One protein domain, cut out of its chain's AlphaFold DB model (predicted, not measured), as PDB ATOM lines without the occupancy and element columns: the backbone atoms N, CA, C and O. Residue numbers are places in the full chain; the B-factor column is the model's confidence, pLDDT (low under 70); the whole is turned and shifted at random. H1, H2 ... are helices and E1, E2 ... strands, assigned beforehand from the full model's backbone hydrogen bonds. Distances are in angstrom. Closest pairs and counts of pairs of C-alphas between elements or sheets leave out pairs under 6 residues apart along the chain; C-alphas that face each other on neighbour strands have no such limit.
ATOM      1  N   ALA A  43       2.341  32.309  36.188       89.81
ATOM      2  CA  ALA A  43       1.598  33.527  35.858       89.81
ATOM      3  C   ALA A  43       2.345  34.382  34.828       89.81
ATOM      4  O   ALA A  43       1.789  34.743  33.792       89.81
ATOM      5  N   LYS A  44       3.643  34.616  35.059       91.19
ATOM      6  CA  LYS A  44       4.505  35.346  34.122       91.19
ATOM      7  C   LYS A  44       4.662  34.596  32.800       91.19
ATOM      8  O   LYS A  44       4.639  35.209  31.739       91.19
ATOM      9  N   LEU A  45       4.808  33.271  32.845       93.56
ATOM     10  CA  LEU A  45       4.875  32.460  31.632       93.56
ATOM     11  C   LEU A  45       3.566  32.530  30.828       93.56
ATOM     12  O   LEU A  45       3.605  32.677  29.610       93.56
ATOM     13  N   THR A  46       2.425  32.477  31.516       93.94
ATOM     14  CA  THR A  46       1.087  32.584  30.917       93.94
ATOM     15  C   THR A  46       0.909  33.941  30.248       93.94
ATOM     16  O   THR A  46       0.471  34.004  29.104       93.94
ATOM     17  N   GLU A  47       1.332  35.026  30.900       94.69
ATOM     18  CA  GLU A  47       1.328  36.370  30.320       94.69
ATOM     19  C   GLU A  47       2.233  36.466  29.078       94.69
ATOM     20  O   GLU A  47       1.849  37.022  28.045       94.69
ATOM     21  N   LEU A  48       3.446  35.906  29.139       95.75
ATOM     22  CA  LEU A  48       4.391  35.933  28.019       95.75
ATOM     23  C   LEU A  48       3.884  35.148  26.803       95.75
ATOM     24  O   LEU A  48       4.128  35.576  25.673       95.75
ATOM     25  N   LEU A  49       3.175  34.040  27.037       95.69
ATOM     26  CA  LEU A  49       2.673  33.132  26.005       95.69
ATOM     27  C   LEU A  49       1.203  33.358  25.616       95.69
ATOM     28  O   LEU A  49       0.719  32.649  24.739       95.69
ATOM     29  N   HIS A  50       0.511  34.340  26.201       96.06
ATOM     30  CA  HIS A  50      -0.912  34.599  25.940       96.06
ATOM     31  C   HIS A  50      -1.228  34.766  24.442       96.06
ATOM     32  O   HIS A  50      -2.169  34.165  23.932       96.06
ATOM     33  N   ASP A  51      -0.392  35.520  23.722       95.00
ATOM     34  CA  ASP A  51      -0.561  35.787  22.284       95.00
ATOM     35  C   ASP A  51       0.287  34.854  21.398       95.00
ATOM     36  O   ASP A  51       0.454  35.093  20.197       95.00
ATOM     37  N   ALA A  52       0.900  33.817  21.977       96.62
ATOM     38  CA  ALA A  52       1.777  32.921  21.237       96.62
ATOM     39  C   ALA A  52       0.962  31.913  20.417       96.62
ATOM     40  O   ALA A  52       0.088  31.209  20.921       96.62
ATOM     41  N   THR A  53       1.296  31.781  19.134       97.88
ATOM     42  CA  THR A  53       0.699  30.734  18.293       97.88
ATOM     43  C   THR A  53       1.177  29.340  18.730       97.88
ATOM     44  O   THR A  53       2.281  29.212  19.272       97.88
ATOM     45  N   PRO A  54       0.440  28.255  18.424       97.69
ATOM     46  CA  PRO A  54       0.870  26.896  18.770       97.69
ATOM     47  C   PRO A  54       2.272  26.538  18.246       97.69
ATOM     48  O   PRO A  54       3.050  25.873  18.928       97.69
ATOM     49  N   THR A  55       2.640  27.022  17.054       97.75
ATOM     50  CA  THR A  55       3.985  26.839  16.484       97.75
ATOM     51  C   THR A  55       5.063  27.544  17.310       97.75
ATOM     52  O   THR A  55       6.148  26.996  17.491       97.75
ATOM     53  N   GLN A  56       4.768  28.730  17.845       98.12
ATOM     54  CA  GLN A  56       5.687  29.478  18.703       98.12
ATOM     55  C   GLN A  56       5.855  28.810  20.068       98.12
ATOM     56  O   GLN A  56       6.979  28.697  20.548       98.12
ATOM     57  N   VAL A  57       4.773  28.287  20.653       97.62
ATOM     58  CA  VAL A  57       4.850  27.502  21.897       97.62
ATOM     59  C   VAL A  57       5.700  26.245  21.687       97.62
ATOM     60  O   VAL A  57       6.612  25.983  22.470       97.62
ATOM     61  N   ARG A  58       5.490  25.507  20.586       97.50
ATOM     62  CA  ARG A  58       6.344  24.361  20.219       97.50
ATOM     63  C   ARG A  58       7.814  24.758  20.078       97.50
ATOM     64  O   ARG A  58       8.683  24.004  20.507       97.50
ATOM     65  N   TRP A  59       8.093  25.923  19.493       98.31
ATOM     66  CA  TRP A  59       9.457  26.436  19.378       98.31
ATOM     67  C   TRP A  59      10.082  26.737  20.744       98.31
ATOM     68  O   TRP A  59      11.208  26.314  20.980       98.31
ATOM     69  N   VAL A  60       9.355  27.398  21.655       97.69
ATOM     70  CA  VAL A  60       9.822  27.685  23.026       97.69
ATOM     71  C   VAL A  60      10.198  26.390  23.746       97.69
ATOM     72  O   VAL A  60      11.288  26.295  24.302       97.69
ATOM     73  N   LEU A  61       9.348  25.363  23.668       95.88
ATOM     74  CA  LEU A  61       9.631  24.058  24.271       95.88
ATOM     75  C   LEU A  61      10.858  23.380  23.640       95.88
ATOM     76  O   LEU A  61      11.731  22.892  24.354       95.88
ATOM     77  N   ALA A  62      10.974  23.400  22.309       97.31
ATOM     78  CA  ALA A  62      12.146  22.866  21.612       97.31
ATOM     79  C   ALA A  62      13.434  23.631  21.963       97.31
ATOM     80  O   ALA A  62      14.519  23.047  22.008       97.31
ATOM     81  N   ARG A  63      13.327  24.934  22.242       97.50
ATOM     82  CA  ARG A  63      14.461  25.792  22.583       97.50
ATOM     83  C   ARG A  63      15.053  25.493  23.959       97.50
ATOM     84  O   ARG A  63      16.246  25.710  24.133       97.50
ATOM     85  N   ILE A  64      14.261  24.962  24.890       96.31
ATOM     86  CA  ILE A  64      14.740  24.502  26.207       96.31
ATOM     87  C   ILE A  64      15.620  23.253  26.061       96.31
ATOM     88  O   ILE A  64      16.588  23.088  26.794       96.31
ATOM     89  N   ALA A  65      15.305  22.386  25.095       94.62
ATOM     90  CA  ALA A  65      16.031  21.141  24.850       94.62
ATOM     91  C   ALA A  65      17.263  21.299  23.940       94.62
ATOM     92  O   ALA A  65      18.020  20.347  23.761       94.62
ATOM     93  N   THR A  66      17.458  22.466  23.324       97.25
ATOM     94  CA  THR A  66      18.509  22.708  22.323       97.25
ATOM     95  C   THR A  66      19.340  23.933  22.684       97.25
ATOM     96  O   THR A  66      18.910  24.796  23.446       97.25
ATOM     97  N   HIS A  67      20.547  24.043  22.130       93.62
ATOM     98  CA  HIS A  67      21.443  25.157  22.453       93.62
ATOM     99  C   HIS A  67      21.226  26.371  21.549       93.62
ATOM    100  O   HIS A  67      21.528  27.497  21.955       93.62
ATOM    101  N   THR A  68      20.676  26.166  20.347       97.56
ATOM    102  CA  THR A  68      20.567  27.215  19.328       97.56
ATOM    103  C   THR A  68      19.162  27.345  18.737       97.56
ATOM    104  O   THR A  68      18.433  26.370  18.565       97.56
ATOM    105  N   ASP A  69      18.804  28.565  18.325       97.44
ATOM    106  CA  ASP A  69      17.526  28.850  17.654       97.44
ATOM    107  C   ASP A  69      17.363  28.048  16.352       97.44
ATOM    108  O   ASP A  69      16.248  27.695  15.975       97.44
ATOM    109  N   ALA A  70      18.474  27.758  15.664       98.06
ATOM    110  CA  ALA A  70      18.489  27.005  14.412       98.06
ATOM    111  C   ALA A  70      18.111  25.532  14.620       98.06
ATOM    112  O   ALA A  70      17.355  24.971  13.828       98.06
ATOM    113  N   GLU A  71      18.622  24.913  15.685       98.31
ATOM    114  CA  GLU A  71      18.274  23.542  16.066       98.31
ATOM    115  C   GLU A  71      16.823  23.454  16.528       98.31
ATOM    116  O   GLU A  71      16.095  22.584  16.054       98.31
ATOM    117  N   ALA A  72      16.382  24.395  17.370       98.12
ATOM    118  CA  ALA A  72      14.994  24.474  17.818       98.12
ATOM    119  C   ALA A  72      14.022  24.618  16.635       98.12
ATOM    120  O   ALA A  72      13.016  23.914  16.564       98.12
ATOM    121  N   ALA A  73      14.343  25.492  15.674       98.19
ATOM    122  CA  ALA A  73      13.547  25.690  14.464       98.19
ATOM    123  C   ALA A  73      13.481  24.407  13.617       98.19
ATOM    124  O   ALA A  73      12.390  23.954  13.261       98.19
ATOM    125  N   ARG A  74      14.632  23.761  13.381       98.12
ATOM    126  CA  ARG A  74      14.708  22.489  12.647       98.12
ATOM    127  C   ARG A  74      13.890  21.390  13.326       98.12
ATOM    128  O   ARG A  74      13.169  20.674  12.639       98.12
ATOM    129  N   ALA A  75      13.958  21.288  14.653       98.06
ATOM    130  CA  ALA A  75      13.227  20.289  15.430       98.06
ATOM    131  C   ALA A  75      11.703  20.413  15.271       98.06
ATOM    132  O   ALA A  75      10.996  19.407  15.292       98.06
ATOM    133  N   ILE A  76      11.184  21.631  15.069       97.75
ATOM    134  CA  ILE A  76       9.747  21.855  14.865       97.75
ATOM    135  C   ILE A  76       9.315  21.891  13.394       97.75
ATOM    136  O   ILE A  76       8.114  22.030  13.142       97.75
ATOM    137  N   GLY A  77      10.259  21.749  12.456       98.00
ATOM    138  CA  GLY A  77      10.019  21.789  11.013       98.00
ATOM    139  C   GLY A  77       9.876  23.202  10.435       98.00
ATOM    140  O   GLY A  77       9.160  23.384   9.455       98.00
ATOM    141  N   VAL A  78      10.508  24.208  11.047       98.12
ATOM    142  CA  VAL A  78      10.440  25.616  10.623       98.12
ATOM    143  C   VAL A  78      11.838  26.125  10.263       98.12
ATOM    144  O   VAL A  78      12.831  25.738  10.878       98.12
ATOM    145  N   ASP A  79      11.931  27.006   9.266       98.06
ATOM    146  CA  ASP A  79      13.204  27.630   8.907       98.06
ATOM    147  C   ASP A  79      13.653  28.659   9.961       98.06
ATOM    148  O   ASP A  79      12.845  29.395  10.538       98.06
ATOM    149  N   LYS A  80      14.967  28.761  10.195       98.06
ATOM    150  CA  LYS A  80      15.535  29.720  11.157       98.06
ATOM    151  C   LYS A  80      15.137  31.164  10.824       98.06
ATOM    152  O   LYS A  80      14.890  31.956  11.736       98.06
ATOM    153  N   SER A  81      15.064  31.519   9.540       98.06
ATOM    154  CA  SER A  81      14.685  32.870   9.116       98.06
ATOM    155  C   SER A  81      13.244  33.206   9.507       98.06
ATOM    156  O   SER A  81      12.981  34.331   9.932       98.06
ATOM    157  N   THR A  82      12.331  32.231   9.471       98.19
ATOM    158  CA  THR A  82      10.946  32.403   9.926       98.19
ATOM    159  C   THR A  82      10.895  32.787  11.399       98.19
ATOM    160  O   THR A  82      10.230  33.761  11.743       98.19
ATOM    161  N   VAL A  83      11.648  32.088  12.255       98.00
ATOM    162  CA  VAL A  83      11.729  32.392  13.693       98.00
ATOM    163  C   VAL A  83      12.277  33.800  13.922       98.00
ATOM    164  O   VAL A  83      11.704  34.570  14.686       98.00
ATOM    165  N   SER A  84      13.352  34.177  13.219       97.62
ATOM    166  CA  SER A  84      13.969  35.507  13.363       97.62
ATOM    167  C   SER A  84      13.054  36.672  12.967       97.62
ATOM    168  O   SER A  84      13.271  37.795  13.409       97.62
ATOM    169  N   ARG A  85      12.029  36.407  12.146       98.12
ATOM    170  CA  ARG A  85      11.056  37.402  11.672       98.12
ATOM    171  C   ARG A  85       9.810  37.501  12.551       98.12
ATOM    172  O   ARG A  85       8.942  38.324  12.268       98.12
ATOM    173  N   TRP A  86       9.678  36.677  13.591       98.06
ATOM    174  CA  TRP A  86       8.543  36.773  14.504       98.06
ATOM    175  C   TRP A  86       8.578  38.082  15.289       98.06
ATOM    176  O   TRP A  86       9.522  38.360  16.025       98.06
ATOM    177  N   VAL A  87       7.501  38.859  15.173       98.12
ATOM    178  CA  VAL A  87       7.358  40.173  15.825       98.12
ATOM    179  C   VAL A  87       7.466  40.061  17.350       98.12
ATOM    180  O   VAL A  87       8.056  40.916  18.001       98.12
ATOM    181  N   ASN A  88       6.955  38.973  17.928       97.62
ATOM    182  CA  ASN A  88       6.977  38.702  19.364       97.62
ATOM    183  C   ASN A  88       8.202  37.890  19.833       97.62
ATOM    184  O   ASN A  88       8.183  37.394  20.960       97.62
ATOM    185  N   LYS A  89       9.279  37.754  19.036       97.44
ATOM    186  CA  LYS A  89      10.435  36.907  19.400       97.44
ATOM    187  C   LYS A  89      11.047  37.259  20.758       97.44
ATOM    188  O   LYS A  89      11.332  36.357  21.536       97.44
ATOM    189  N   GLY A  90      11.161  38.546  21.090       97.69
ATOM    190  CA  GLY A  90      11.681  38.971  22.395       97.69
ATOM    191  C   GLY A  90      10.874  38.427  23.583       97.69
ATOM    192  O   GLY A  90      11.462  38.040  24.589       97.69
ATOM    193  N   ARG A  91       9.540  38.318  23.463       97.50
ATOM    194  CA  ARG A  91       8.686  37.708  24.503       97.50
ATOM    195  C   ARG A  91       8.890  36.195  24.583       97.50
ATOM    196  O   ARG A  91       8.918  35.644  25.679       97.50
ATOM    197  N   LEU A  92       9.071  35.532  23.440       97.62
ATOM    198  CA  LEU A  92       9.340  34.091  23.386       97.62
ATOM    199  C   LEU A  92      10.702  33.750  24.012       97.62
ATOM    200  O   LEU A  92      10.790  32.810  24.794       97.62
ATOM    201  N   ASP A  93      11.739  34.547  23.746       97.56
ATOM    202  CA  ASP A  93      13.067  34.379  24.356       97.56
ATOM    203  C   ASP A  93      13.013  34.590  25.887       97.56
ATOM    204  O   ASP A  93      13.648  33.860  26.657       97.56
ATOM    205  N   GLN A  94      12.201  35.545  26.359       96.62
ATOM    206  CA  GLN A  94      11.936  35.719  27.792       96.62
ATOM    207  C   GLN A  94      11.213  34.510  28.394       96.62
ATOM    208  O   GLN A  94      11.570  34.082  29.491       96.62
ATOM    209  N   ALA A  95      10.241  33.926  27.685       96.38
ATOM    210  CA  ALA A  95       9.542  32.725  28.138       96.38
ATOM    211  C   ALA A  95      10.501  31.531  28.279       96.38
ATOM    212  O   ALA A  95      10.470  30.844  29.298       96.38
ATOM    213  N   VAL A  96      11.408  31.335  27.313       96.50
ATOM    214  CA  VAL A  96      12.490  30.335  27.405       96.50
ATOM    215  C   VAL A  96      13.346  30.583  28.645       96.50
ATOM    216  O   VAL A  96      13.617  29.655  29.401       96.50
ATOM    217  N   SER A  97      13.737  31.834  28.889       95.44
ATOM    218  CA  SER A  97      14.594  32.188  30.027       95.44
ATOM    219  C   SER A  97      13.918  31.900  31.374       95.44
ATOM    220  O   SER A  97      14.555  31.363  32.279       95.44
ATOM    221  N   VAL A  98      12.620  32.205  31.495       94.75
ATOM    222  CA  VAL A  98      11.815  31.885  32.688       94.75
ATOM    223  C   VAL A  98      11.740  30.371  32.901       94.75
ATOM    224  O   VAL A  98      11.985  29.903  34.009       94.75
ATOM    225  N   LEU A  99      11.472  29.601  31.842       93.19
ATOM    226  CA  LEU A  99      11.401  28.139  31.915       93.19
ATOM    227  C   LEU A  99      12.747  27.495  32.275       93.19
ATOM    228  O   LEU A  99      12.794  26.559  33.070       93.19
ATOM    229  N   MET A 100      13.857  28.008  31.739       93.75
ATOM    230  CA  MET A 100      15.191  27.527  32.105       93.75
ATOM    231  C   MET A 100      15.506  27.809  33.577       93.75
ATOM    232  O   MET A 100      15.995  26.918  34.271       93.75
ATOM    233  N   ALA A 101      15.194  29.008  34.074       90.62
ATOM    234  CA  ALA A 101      15.386  29.344  35.483       90.62
ATOM    235  C   ALA A 101      14.577  28.419  36.407       90.62
ATOM    236  O   ALA A 101      15.108  27.935  37.410       90.62
ATOM    237  N   ASP A 102      13.334  28.115  36.032       89.94
ATOM    238  CA  ASP A 102      12.483  27.189  36.777       89.94
ATOM    239  C   ASP A 102      13.052  25.761  36.786       89.94
ATOM    240  O   ASP A 102      13.168  25.144  37.843       89.94
ATOM    241  N   SER A 103      13.543  25.262  35.645       88.38
ATOM    242  CA  SER A 103      14.178  23.936  35.580       88.38
ATOM    243  C   SER A 103      15.396  23.809  36.509       88.38
ATOM    244  O   SER A 103      15.593  22.777  37.152       88.38
ATOM    245  N   VAL A 104      16.187  24.880  36.649       88.31
ATOM    246  CA  VAL A 104      17.325  24.925  37.579       88.31
ATOM    247  C   VAL A 104      16.842  24.931  39.028       88.31
ATOM    248  O   VAL A 104      17.425  24.240  39.867       88.31
ATOM    249  N   ALA A 105      15.782  25.679  39.341       87.62
ATOM    250  CA  ALA A 105      15.186  25.691  40.675       87.62
ATOM    251  C   ALA A 105      14.646  24.304  41.063       87.62
ATOM    252  O   ALA A 105      14.954  23.810  42.150       87.62
ATOM    253  N   GLN A 106      13.938  23.633  40.151       84.50
ATOM    254  CA  GLN A 106      13.454  22.266  40.350       84.50
ATOM    255  C   GLN A 106      14.608  21.274  40.548       84.50
ATOM    256  O   GLN A 106      14.591  20.488  41.496       84.50
ATOM    257  N   ALA A 107      15.657  21.345  39.721       78.38
ATOM    258  CA  ALA A 107      16.835  20.491  39.870       78.38
ATOM    259  C   ALA A 107      17.512  20.676  41.240       78.38
ATOM    260  O   ALA A 107      17.892  19.697  41.884       78.38
ATOM    261  N   ARG A 108      17.612  21.920  41.730       79.50
ATOM    262  CA  ARG A 108      18.124  22.217  43.079       79.50
ATOM    263  C   ARG A 108      17.242  21.622  44.176       79.50
ATOM    264  O   ARG A 108      17.778  21.063  45.129       79.50
ATOM    265  N   ALA A 109      15.919  21.699  44.042       82.38
ATOM    266  CA  ALA A 109      14.985  21.116  45.008       82.38
ATOM    267  C   ALA A 109      15.083  19.578  45.064       82.38
ATOM    268  O   ALA A 109      15.118  18.991  46.151       82.38
ATOM    269  N   ILE A 110      15.208  18.923  43.904       77.31
ATOM    270  CA  ILE A 110      15.437  17.472  43.808       77.31
ATOM    271  C   ILE A 110      16.769  17.099  44.463       77.31
ATOM    272  O   ILE A 110      16.834  16.139  45.232       77.31
ATOM    273  N   LEU A 111      17.828  17.868  44.195       70.38
ATOM    274  CA  LEU A 111      19.148  17.640  44.780       70.38
ATOM    275  C   LEU A 111      19.131  17.808  46.304       70.38
ATOM    276  O   LEU A 111      19.700  16.977  47.006       70.38
ATOM    277  N   ALA A 112      18.442  18.825  46.825       76.50
ATOM    278  CA  ALA A 112      18.289  19.036  48.264       76.50
ATOM    279  C   ALA A 112      17.561  17.863  48.944       76.50
ATOM    280  O   ALA A 112      18.023  17.353  49.965       76.50
ATOM    281  N   THR A 113      16.466  17.386  48.343       76.75
ATOM    282  CA  THR A 113      15.727  16.210  48.835       76.75
ATOM    283  C   THR A 113      16.604  14.958  48.812       76.75
ATOM    284  O   THR A 113      16.729  14.258  49.816       76.75
ATOM    285  N   SER A 114      17.296  14.727  47.695       63.88
ATOM    286  CA  SER A 114      18.186  13.576  47.514       63.88
ATOM    287  C   SER A 114      19.355  13.591  48.504       63.88
ATOM    288  O   SER A 114      19.743  12.548  49.025       63.88
ATOM    289  N   ALA A 115      19.899  14.771  48.814       71.62
ATOM    290  CA  ALA A 115      20.933  14.935  49.831       71.62
ATOM    291  C   ALA A 115      20.414  14.587  51.236       71.62
ATOM    292  O   ALA A 115      21.114  13.922  52.001       71.62
ATOM    293  N   ALA A 116      19.181  14.981  51.569       75.62
ATOM    294  CA  ALA A 116      18.551  14.620  52.836       75.62
ATOM    295  C   ALA A 116      18.332  13.101  52.955       75.62
ATOM    296  O   ALA A 116      18.606  12.522  54.008       75.62
ATOM    297  N   ASP A 117      17.888  12.441  51.886       66.50
ATOM    298  CA  ASP A 117      17.693  10.988  51.878       66.50
ATOM    299  C   ASP A 117      19.022  10.226  51.936       66.50
ATOM    300  O   ASP A 117      19.152   9.274  52.708       66.50
ATOM    301  N   ALA A 118      20.052  10.702  51.232       67.19
ATOM    302  CA  ALA A 118      21.406  10.172  51.357       67.19
ATOM    303  C   ALA A 118      21.940  10.300  52.795       67.19
ATOM    304  O   ALA A 118      22.538   9.359  53.315       67.19
ATOM    305  N   ALA A 119      21.688  11.425  53.474       76.00
ATOM    306  CA  ALA A 119      22.081  11.612  54.870       76.00
ATOM    307  C   ALA A 119      21.358  10.640  55.823       76.00
ATOM    308  O   ALA A 119      21.973  10.122  56.758       76.00
ATOM    309  N   LYS A 120      20.073  10.341  55.580       75.56
ATOM    310  CA  LYS A 120      19.330   9.318  56.342       75.56
ATOM    311  C   LYS A 120      19.907   7.922  56.116       75.56
ATOM    312  O   LYS A 120      20.193   7.237  57.094       75.56
ATOM    313  N   ALA A 121      20.140   7.539  54.859       69.44
ATOM    314  CA  ALA A 121      20.737   6.250  54.514       69.44
ATOM    315  C   ALA A 121      22.127   6.093  55.151       69.44
ATOM    316  O   ALA A 121      22.450   5.049  55.718       69.44
ATOM    317  N   LEU A 122      22.925   7.167  55.148       70.94
ATOM    318  CA  LEU A 122      24.216   7.190  55.823       70.94
ATOM    319  C   LEU A 122      24.052   6.953  57.327       70.94
ATOM    320  O   LEU A 122      24.726   6.082  57.871       70.94
ATOM    321  N   ARG A 123      23.114   7.648  57.984       78.56
ATOM    322  CA  ARG A 123      22.795   7.462  59.409       78.56
ATOM    323  C   ARG A 123      22.379   6.025  59.737       78.56
ATOM    324  O   ARG A 123      22.802   5.496  60.760       78.56
ATOM    325  N   GLU A 124      21.576   5.388  58.893       78.50
ATOM    326  CA  GLU A 124      21.138   3.995  59.071       78.50
ATOM    327  C   GLU A 124      22.291   3.002  58.877       78.50
ATOM    328  O   GLU A 124      22.446   2.057  59.658       78.50
ATOM    329  N   SER A 125      23.164   3.267  57.899       74.12
ATOM    330  CA  SER A 125      24.370   2.471  57.643       74.12
ATOM    331  C   SER A 125      25.386   2.530  58.786       74.12
ATOM    332  O   SER A 125      26.195   1.616  58.939       74.12
ATOM    333  N   LEU A 126      25.299   3.549  59.656       73.25
ATOM    334  CA  LEU A 126      26.100   3.605  60.876       73.25
ATOM    335  C   LEU A 126      25.802   2.422  61.803       73.25
ATOM    336  O   LEU A 126      26.596   2.175  62.696       73.25
ATOM    337  N   SER A 127      24.714   1.664  61.656       82.94
ATOM    338  CA  SER A 127      24.514   0.435  62.443       82.94
ATOM    339  C   SER A 127      25.683  -0.560  62.308       82.94
ATOM    340  O   SER A 127      26.072  -1.162  63.311       82.94
ATOM    341  N   ASP A 128      26.332  -0.633  61.140       84.75
ATOM    342  CA  ASP A 128      27.584  -1.367  60.942       84.75
ATOM    343  C   ASP A 128      28.788  -0.537  61.424       84.75
ATOM    344  O   ASP A 128      29.044   0.581  60.973       84.75
ATOM    345  N   LYS A 129      29.570  -1.106  62.348       79.50
ATOM    346  CA  LYS A 129      30.741  -0.457  62.952       79.50
ATOM    347  C   LYS A 129      31.789  -0.029  61.916       79.50
ATOM    348  O   LYS A 129      32.429   0.999  62.124       79.50
ATOM    349  N   ARG A 130      31.989  -0.785  60.827       81.38
ATOM    350  CA  ARG A 130      32.986  -0.439  59.792       81.38
ATOM    351  C   ARG A 130      32.510   0.718  58.919       81.38
ATOM    352  O   ARG A 130      33.254   1.681  58.732       81.38
ATOM    353  N   LEU A 131      31.260   0.660  58.462       78.19
ATOM    354  CA  LEU A 131      30.654   1.726  57.660       78.19
ATOM    355  C   LEU A 131      30.484   3.018  58.469       78.19
ATOM    356  O   LEU A 131      30.645   4.101  57.917       78.19
ATOM    357  N   ARG A 132      30.284   2.922  59.793       70.94
ATOM    358  CA  ARG A 132      30.218   4.082  60.696       70.94
ATOM    359  C   ARG A 132      31.481   4.937  60.685       70.94
ATOM    360  O   ARG A 132      31.383   6.159  60.630       70.94
ATOM    361  N   VAL A 133      32.655   4.308  60.737       70.25
ATOM    362  CA  VAL A 133      33.943   5.024  60.739       70.25
ATOM    363  C   VAL A 133      34.212   5.654  59.371       70.25
ATOM    364  O   VAL A 133      34.618   6.810  59.299       70.25
ATOM    365  N   GLN A 134      33.916   4.936  58.285       77.19
ATOM    366  CA  GLN A 134      34.082   5.456  56.925       77.19
ATOM    367  C   GLN A 134      33.142   6.639  56.638       77.19
ATOM    368  O   GLN A 134      33.570   7.650  56.085       77.19
ATOM    369  N   ALA A 135      31.879   6.533  57.054       70.88
ATOM    370  CA  ALA A 135      30.895   7.603  56.955       70.88
ATOM    371  C   ALA A 135      31.308   8.842  57.761       70.88
ATOM    372  O   ALA A 135      31.231   9.955  57.247       70.88
ATOM    373  N   ALA A 136      31.777   8.653  59.000       66.44
ATOM    374  CA  ALA A 136      32.248   9.745  59.849       66.44
ATOM    375  C   ALA A 136      33.437  10.485  59.219       66.44
ATOM    376  O   ALA A 136      33.395  11.710  59.130       66.44
ATOM    377  N   ASN A 137      34.438   9.762  58.702       68.25
ATOM    378  CA  ASN A 137      35.581  10.373  58.015       68.25
ATOM    379  C   ASN A 137      35.147  11.142  56.757       68.25
ATOM    380  O   ASN A 137      35.533  12.291  56.580       68.25
ATOM    381  N   SER A 138      34.261  10.568  55.932       74.06
ATOM    382  CA  SER A 138      33.780  11.248  54.722       74.06
ATOM    383  C   SER A 138      32.932  12.490  55.016       74.06
ATOM    384  O   SER A 138      32.865  13.378  54.164       74.06
ATOM    385  N   ILE A 139      32.246  12.549  56.163       69.75
ATOM    386  CA  ILE A 139      31.560  13.764  56.612       69.75
ATOM    387  C   ILE A 139      32.602  14.793  57.042       69.75
ATOM    388  O   ILE A 139      32.562  15.901  56.519       69.75
ATOM    389  N   LEU A 140      33.533  14.424  57.930       65.19
ATOM    390  CA  LEU A 140      34.586  15.309  58.450       65.19
ATOM    391  C   LEU A 140      35.397  15.972  57.322       65.19
ATOM    392  O   LEU A 140      35.552  17.194  57.339       65.19
ATOM    393  N   ASP A 141      35.760  15.215  56.282       73.12
ATOM    394  CA  ASP A 141      36.449  15.733  55.091       73.12
ATOM    395  C   ASP A 141      35.637  16.814  54.354       73.12
ATOM    396  O   ASP A 141      36.188  17.794  53.857       73.12
ATOM    397  N   ARG A 142      34.306  16.670  54.286       73.94
ATOM    398  CA  ARG A 142      33.422  17.618  53.582       73.94
ATOM    399  C   ARG A 142      33.097  18.867  54.394       73.94
ATOM    400  O   ARG A 142      32.762  19.883  53.793       73.94
ATOM    401  N   VAL A 143      33.178  18.805  55.724       72.25
ATOM    402  CA  VAL A 143      33.027  19.983  56.603       72.25
ATOM    403  C   VAL A 143      34.346  20.737  56.805       72.25
ATOM    404  O   VAL A 143      34.376  21.712  57.550       72.25
ATOM    405  N   GLY A 144      35.427  20.303  56.149       65.88
ATOM    406  CA  GLY A 144      36.745  20.926  56.265       65.88
ATOM    407  C   GLY A 144      37.490  20.563  57.552       65.88
ATOM    408  O   GLY A 144      38.486  21.199  57.874       65.88
ATOM    409  N   ILE A 145      37.041  19.538  58.278       63.06
ATOM    410  CA  ILE A 145      37.763  18.963  59.418       63.06
ATOM    411  C   ILE A 145      38.565  17.776  58.879       63.06
ATOM    412  O   ILE A 145      38.295  16.619  59.195       63.06
ATOM    413  N   ALA A 146      39.508  18.058  57.985       59.16
ATOM    414  CA  ALA A 146      40.431  17.034  57.521       59.16
ATOM    415  C   ALA A 146      41.511  16.816  58.599       59.16
ATOM    416  O   ALA A 146      42.001  17.795  59.167       59.16
ATOM    417  N   PRO A 147      41.890  15.567  58.917       61.25
ATOM    418  CA  PRO A 147      43.055  15.312  59.754       61.25
ATOM    419  C   PRO A 147      44.315  15.846  59.060       61.25
ATOM    420  O   PRO A 147      44.498  15.624  57.862       61.25
ATOM    421  N   ASP A 148      45.180  16.530  59.815       62.50
ATOM    422  CA  ASP A 148      46.424  17.099  59.293       62.50
ATOM    423  C   ASP A 148      47.240  16.020  58.570       62.50
ATOM    424  O   ASP A 148      47.648  15.007  59.151       62.50
ATOM    425  N   SER A 149      47.463  16.211  57.269       56.94
ATOM    426  CA  SER A 149      48.265  15.288  56.477       56.94
ATOM    427  C   SER A 149      49.734  15.429  56.870       56.94
ATOM    428  O   SER A 149      50.371  16.438  56.564       56.94
ATOM    429  N   HIS A 150      50.282  14.409  57.523       57.81
ATOM    430  CA  HIS A 150      51.701  14.337  57.852       57.81
ATOM    431  C   HIS A 150      52.474  13.700  56.693       57.81
ATOM    432  O   HIS A 150      52.238  12.540  56.350       57.81
ATOM    433  N   ILE A 151      53.400  14.442  56.082       66.06
ATOM    434  CA  ILE A 151      54.282  13.924  55.031       66.06
ATOM    435  C   ILE A 151      55.693  13.816  55.615       66.06
ATOM    436  O   ILE A 151      56.378  14.821  55.792       66.06
ATOM    437  N   ASP A 152      56.142  12.593  55.904       58.62
ATOM    438  CA  ASP A 152      57.540  12.325  56.253       58.62
ATOM    439  C   ASP A 152      58.374  12.249  54.960       58.62
ATOM    440  O   ASP A 152      58.345  11.248  54.239       58.62
ATOM    441  N   ILE A 153      59.138  13.300  54.652       65.88
ATOM    442  CA  ILE A 153      60.121  13.270  53.561       65.88
ATOM    443  C   ILE A 153      61.461  12.842  54.156       65.88
ATOM    444  O   ILE A 153      62.085  13.585  54.910       65.88
ATOM    445  N   THR A 154      61.921  11.638  53.814       57.56
ATOM    446  CA  THR A 154      63.259  11.173  54.207       57.56
ATOM    447  C   THR A 154      64.236  11.469  53.074       57.56
ATOM    448  O   THR A 154      64.218  10.794  52.046       57.56
ATOM    449  N   SER A 155      65.090  12.478  53.249       54.00
ATOM    450  CA  SER A 155      66.202  12.778  52.340       54.00
ATOM    451  C   SER A 155      67.517  12.626  53.103       54.00
ATOM    452  O   SER A 155      67.664  13.155  54.199       54.00
ATOM    453  N   ALA A 156      68.458  11.860  52.545       62.78
ATOM    454  CA  ALA A 156      69.835  11.719  53.034       62.78
ATOM    455  C   ALA A 156      70.035  11.252  54.500       62.78
ATOM    456  O   ALA A 156      71.088  11.493  55.082       62.78
ATOM    457  N   GLY A 157      69.074  10.532  55.089       64.25
ATOM    458  CA  GLY A 157      69.221   9.930  56.426       64.25
ATOM    459  C   GLY A 157      68.883  10.855  57.598       64.25
ATOM    460  O   GLY A 157      68.980  10.426  58.745       64.25
ATOM    461  N   GLU A 158      68.426  12.079  57.325       56.94
ATOM    462  CA  GLU A 158      67.933  13.004  58.341       56.94
ATOM    463  C   GLU A 158      66.403  13.106  58.257       56.94
ATOM    464  O   GLU A 158      65.819  13.260  57.179       56.94
ATOM    465  N   ARG A 159      65.730  12.943  59.402       51.25
ATOM    466  CA  ARG A 159      64.268  12.984  59.484       51.25
ATOM    467  C   ARG A 159      63.821  14.433  59.624       51.25
ATOM    468  O   ARG A 159      63.928  15.005  60.705       51.25
ATOM    469  N   ILE A 160      63.281  15.002  58.552       65.19
ATOM    470  CA  ILE A 160      62.668  16.329  58.590       65.19
ATOM    471  C   ILE A 160      61.156  16.144  58.735       65.19
ATOM    472  O   ILE A 160      60.490  15.617  57.847       65.19
ATOM    473  N   VAL A 161      60.626  16.560  59.885       57.47
ATOM    474  CA  VAL A 161      59.192  16.561  60.188       57.47
ATOM    475  C   VAL A 161      58.625  17.911  59.753       57.47
ATOM    476  O   VAL A 161      58.920  18.932  60.374       57.47
ATOM    477  N   LEU A 162      57.845  17.931  58.672       58.72
ATOM    478  CA  LEU A 162      57.143  19.126  58.206       58.72
ATOM    479  C   LEU A 162      55.667  19.023  58.593       58.72
ATOM    480  O   LEU A 162      54.915  18.249  58.004       58.72
ATOM    481  N   THR A 163      55.242  19.829  59.564       58.25
ATOM    482  CA  THR A 163      53.816  20.040  59.834       58.25
ATOM    483  C   THR A 163      53.285  21.042  58.815       58.25
ATOM    484  O   THR A 163      53.589  22.232  58.890       58.25
ATOM    485  N   VAL A 164      52.521  20.565  57.833       65.56
ATOM    486  CA  VAL A 164      51.865  21.433  56.849       65.56
ATOM    487  C   VAL A 164      50.482  21.790  57.386       65.56
ATOM    488  O   VAL A 164      49.540  21.017  57.241       65.56
TER     489      VAL A 164
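This is residues 43 to 164 of the 172 residues of an uncharacterized protein of Anaerolineae bacterium (UniProt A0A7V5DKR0). One very long helix, H5, makes a shaft with a small helical head at its first end, where H1 and H2 pack on it, H3 packs on H2 and H4 packs on H3. At the other end H6 folds back from H5 in a V, and from H6 the printed part runs out to a small pair of strands, E1 and E2, far from the head, where residues 154 to 159 stick out. The printed part has 122 residues, with six named helices and then two named strands in the order H1 H2 H3 H4 H5 H6 E1 E2; it is mostly helix, and the one sheet has the order E1 - E2. The whole is extended, with a radius of gyration of the C-alphas of 27.1 A, and flat, spanning 78 by 44 by 23 A.

Strands E1, residues 151 to 155, and E2, residues 158 to 162, meet only at a point, where C-alphas 154 and 159 face each other at 5.7 A. Both are apart from H5, residues 89 to 125, the hub, which touches three helices. H6, residues 129 to 142, only just touches H5, with 3 pairs of C-alphas within 8 A, the closest those of Ser 125 and Leu 131 at 6.3 A. H5 and H6 form a helical hairpin, opposite ways at a steep tilt of 38 degrees. With residues 91 to 99 alone, H5 touches H1, residues 43 to 49, at a steep tilt of 42 degrees, opposite ways; the closest C-alphas, of Leu 48 and Arg 91, are 5.8 A apart. With residues 92 to 100 alone, H5 touches H2, residues 54 to 64, at a steep tilt of 46 degrees, the same way; the closest C-alphas, of Val 60 and Val 96, are 5.8 A apart. H2 touches H3, residues 69 to 76, at a steep tilt of 56 degrees, with the C-alphas of Arg 63 and Ala 72 closest at 5.0 A. H3 touches H4, residues 80 to 84, with the C-alphas of Ala 70 and Lys 80 closest at 5.2 A. H3 and H5 are apart. Every O i to N i+4 pair is within hydrogen-bond range in H1, H2, H3, H4 and H5, and 8 of 10 are in H6.

H5 is 53.3 A long, from C-alpha 89 at (10.435, 36.907, 19.400) to C-alpha 125 at (24.370, 2.471, 57.643). H6 is 20.5 A long and H2 15.9 A. E2 ends with C-alpha 162 at (57.143, 19.126, 58.206).

The two C-alphas farthest apart, of Asp 51 and Gly 157, are 81.9 A apart. The printed part has no cut, and no link is long. Residues 104 to 118 of H5 stand free, as do residues 154 to 159. The mean pLDDT of the printed part is 83.2; 29 residues are under 70, among them residues 144 to 164.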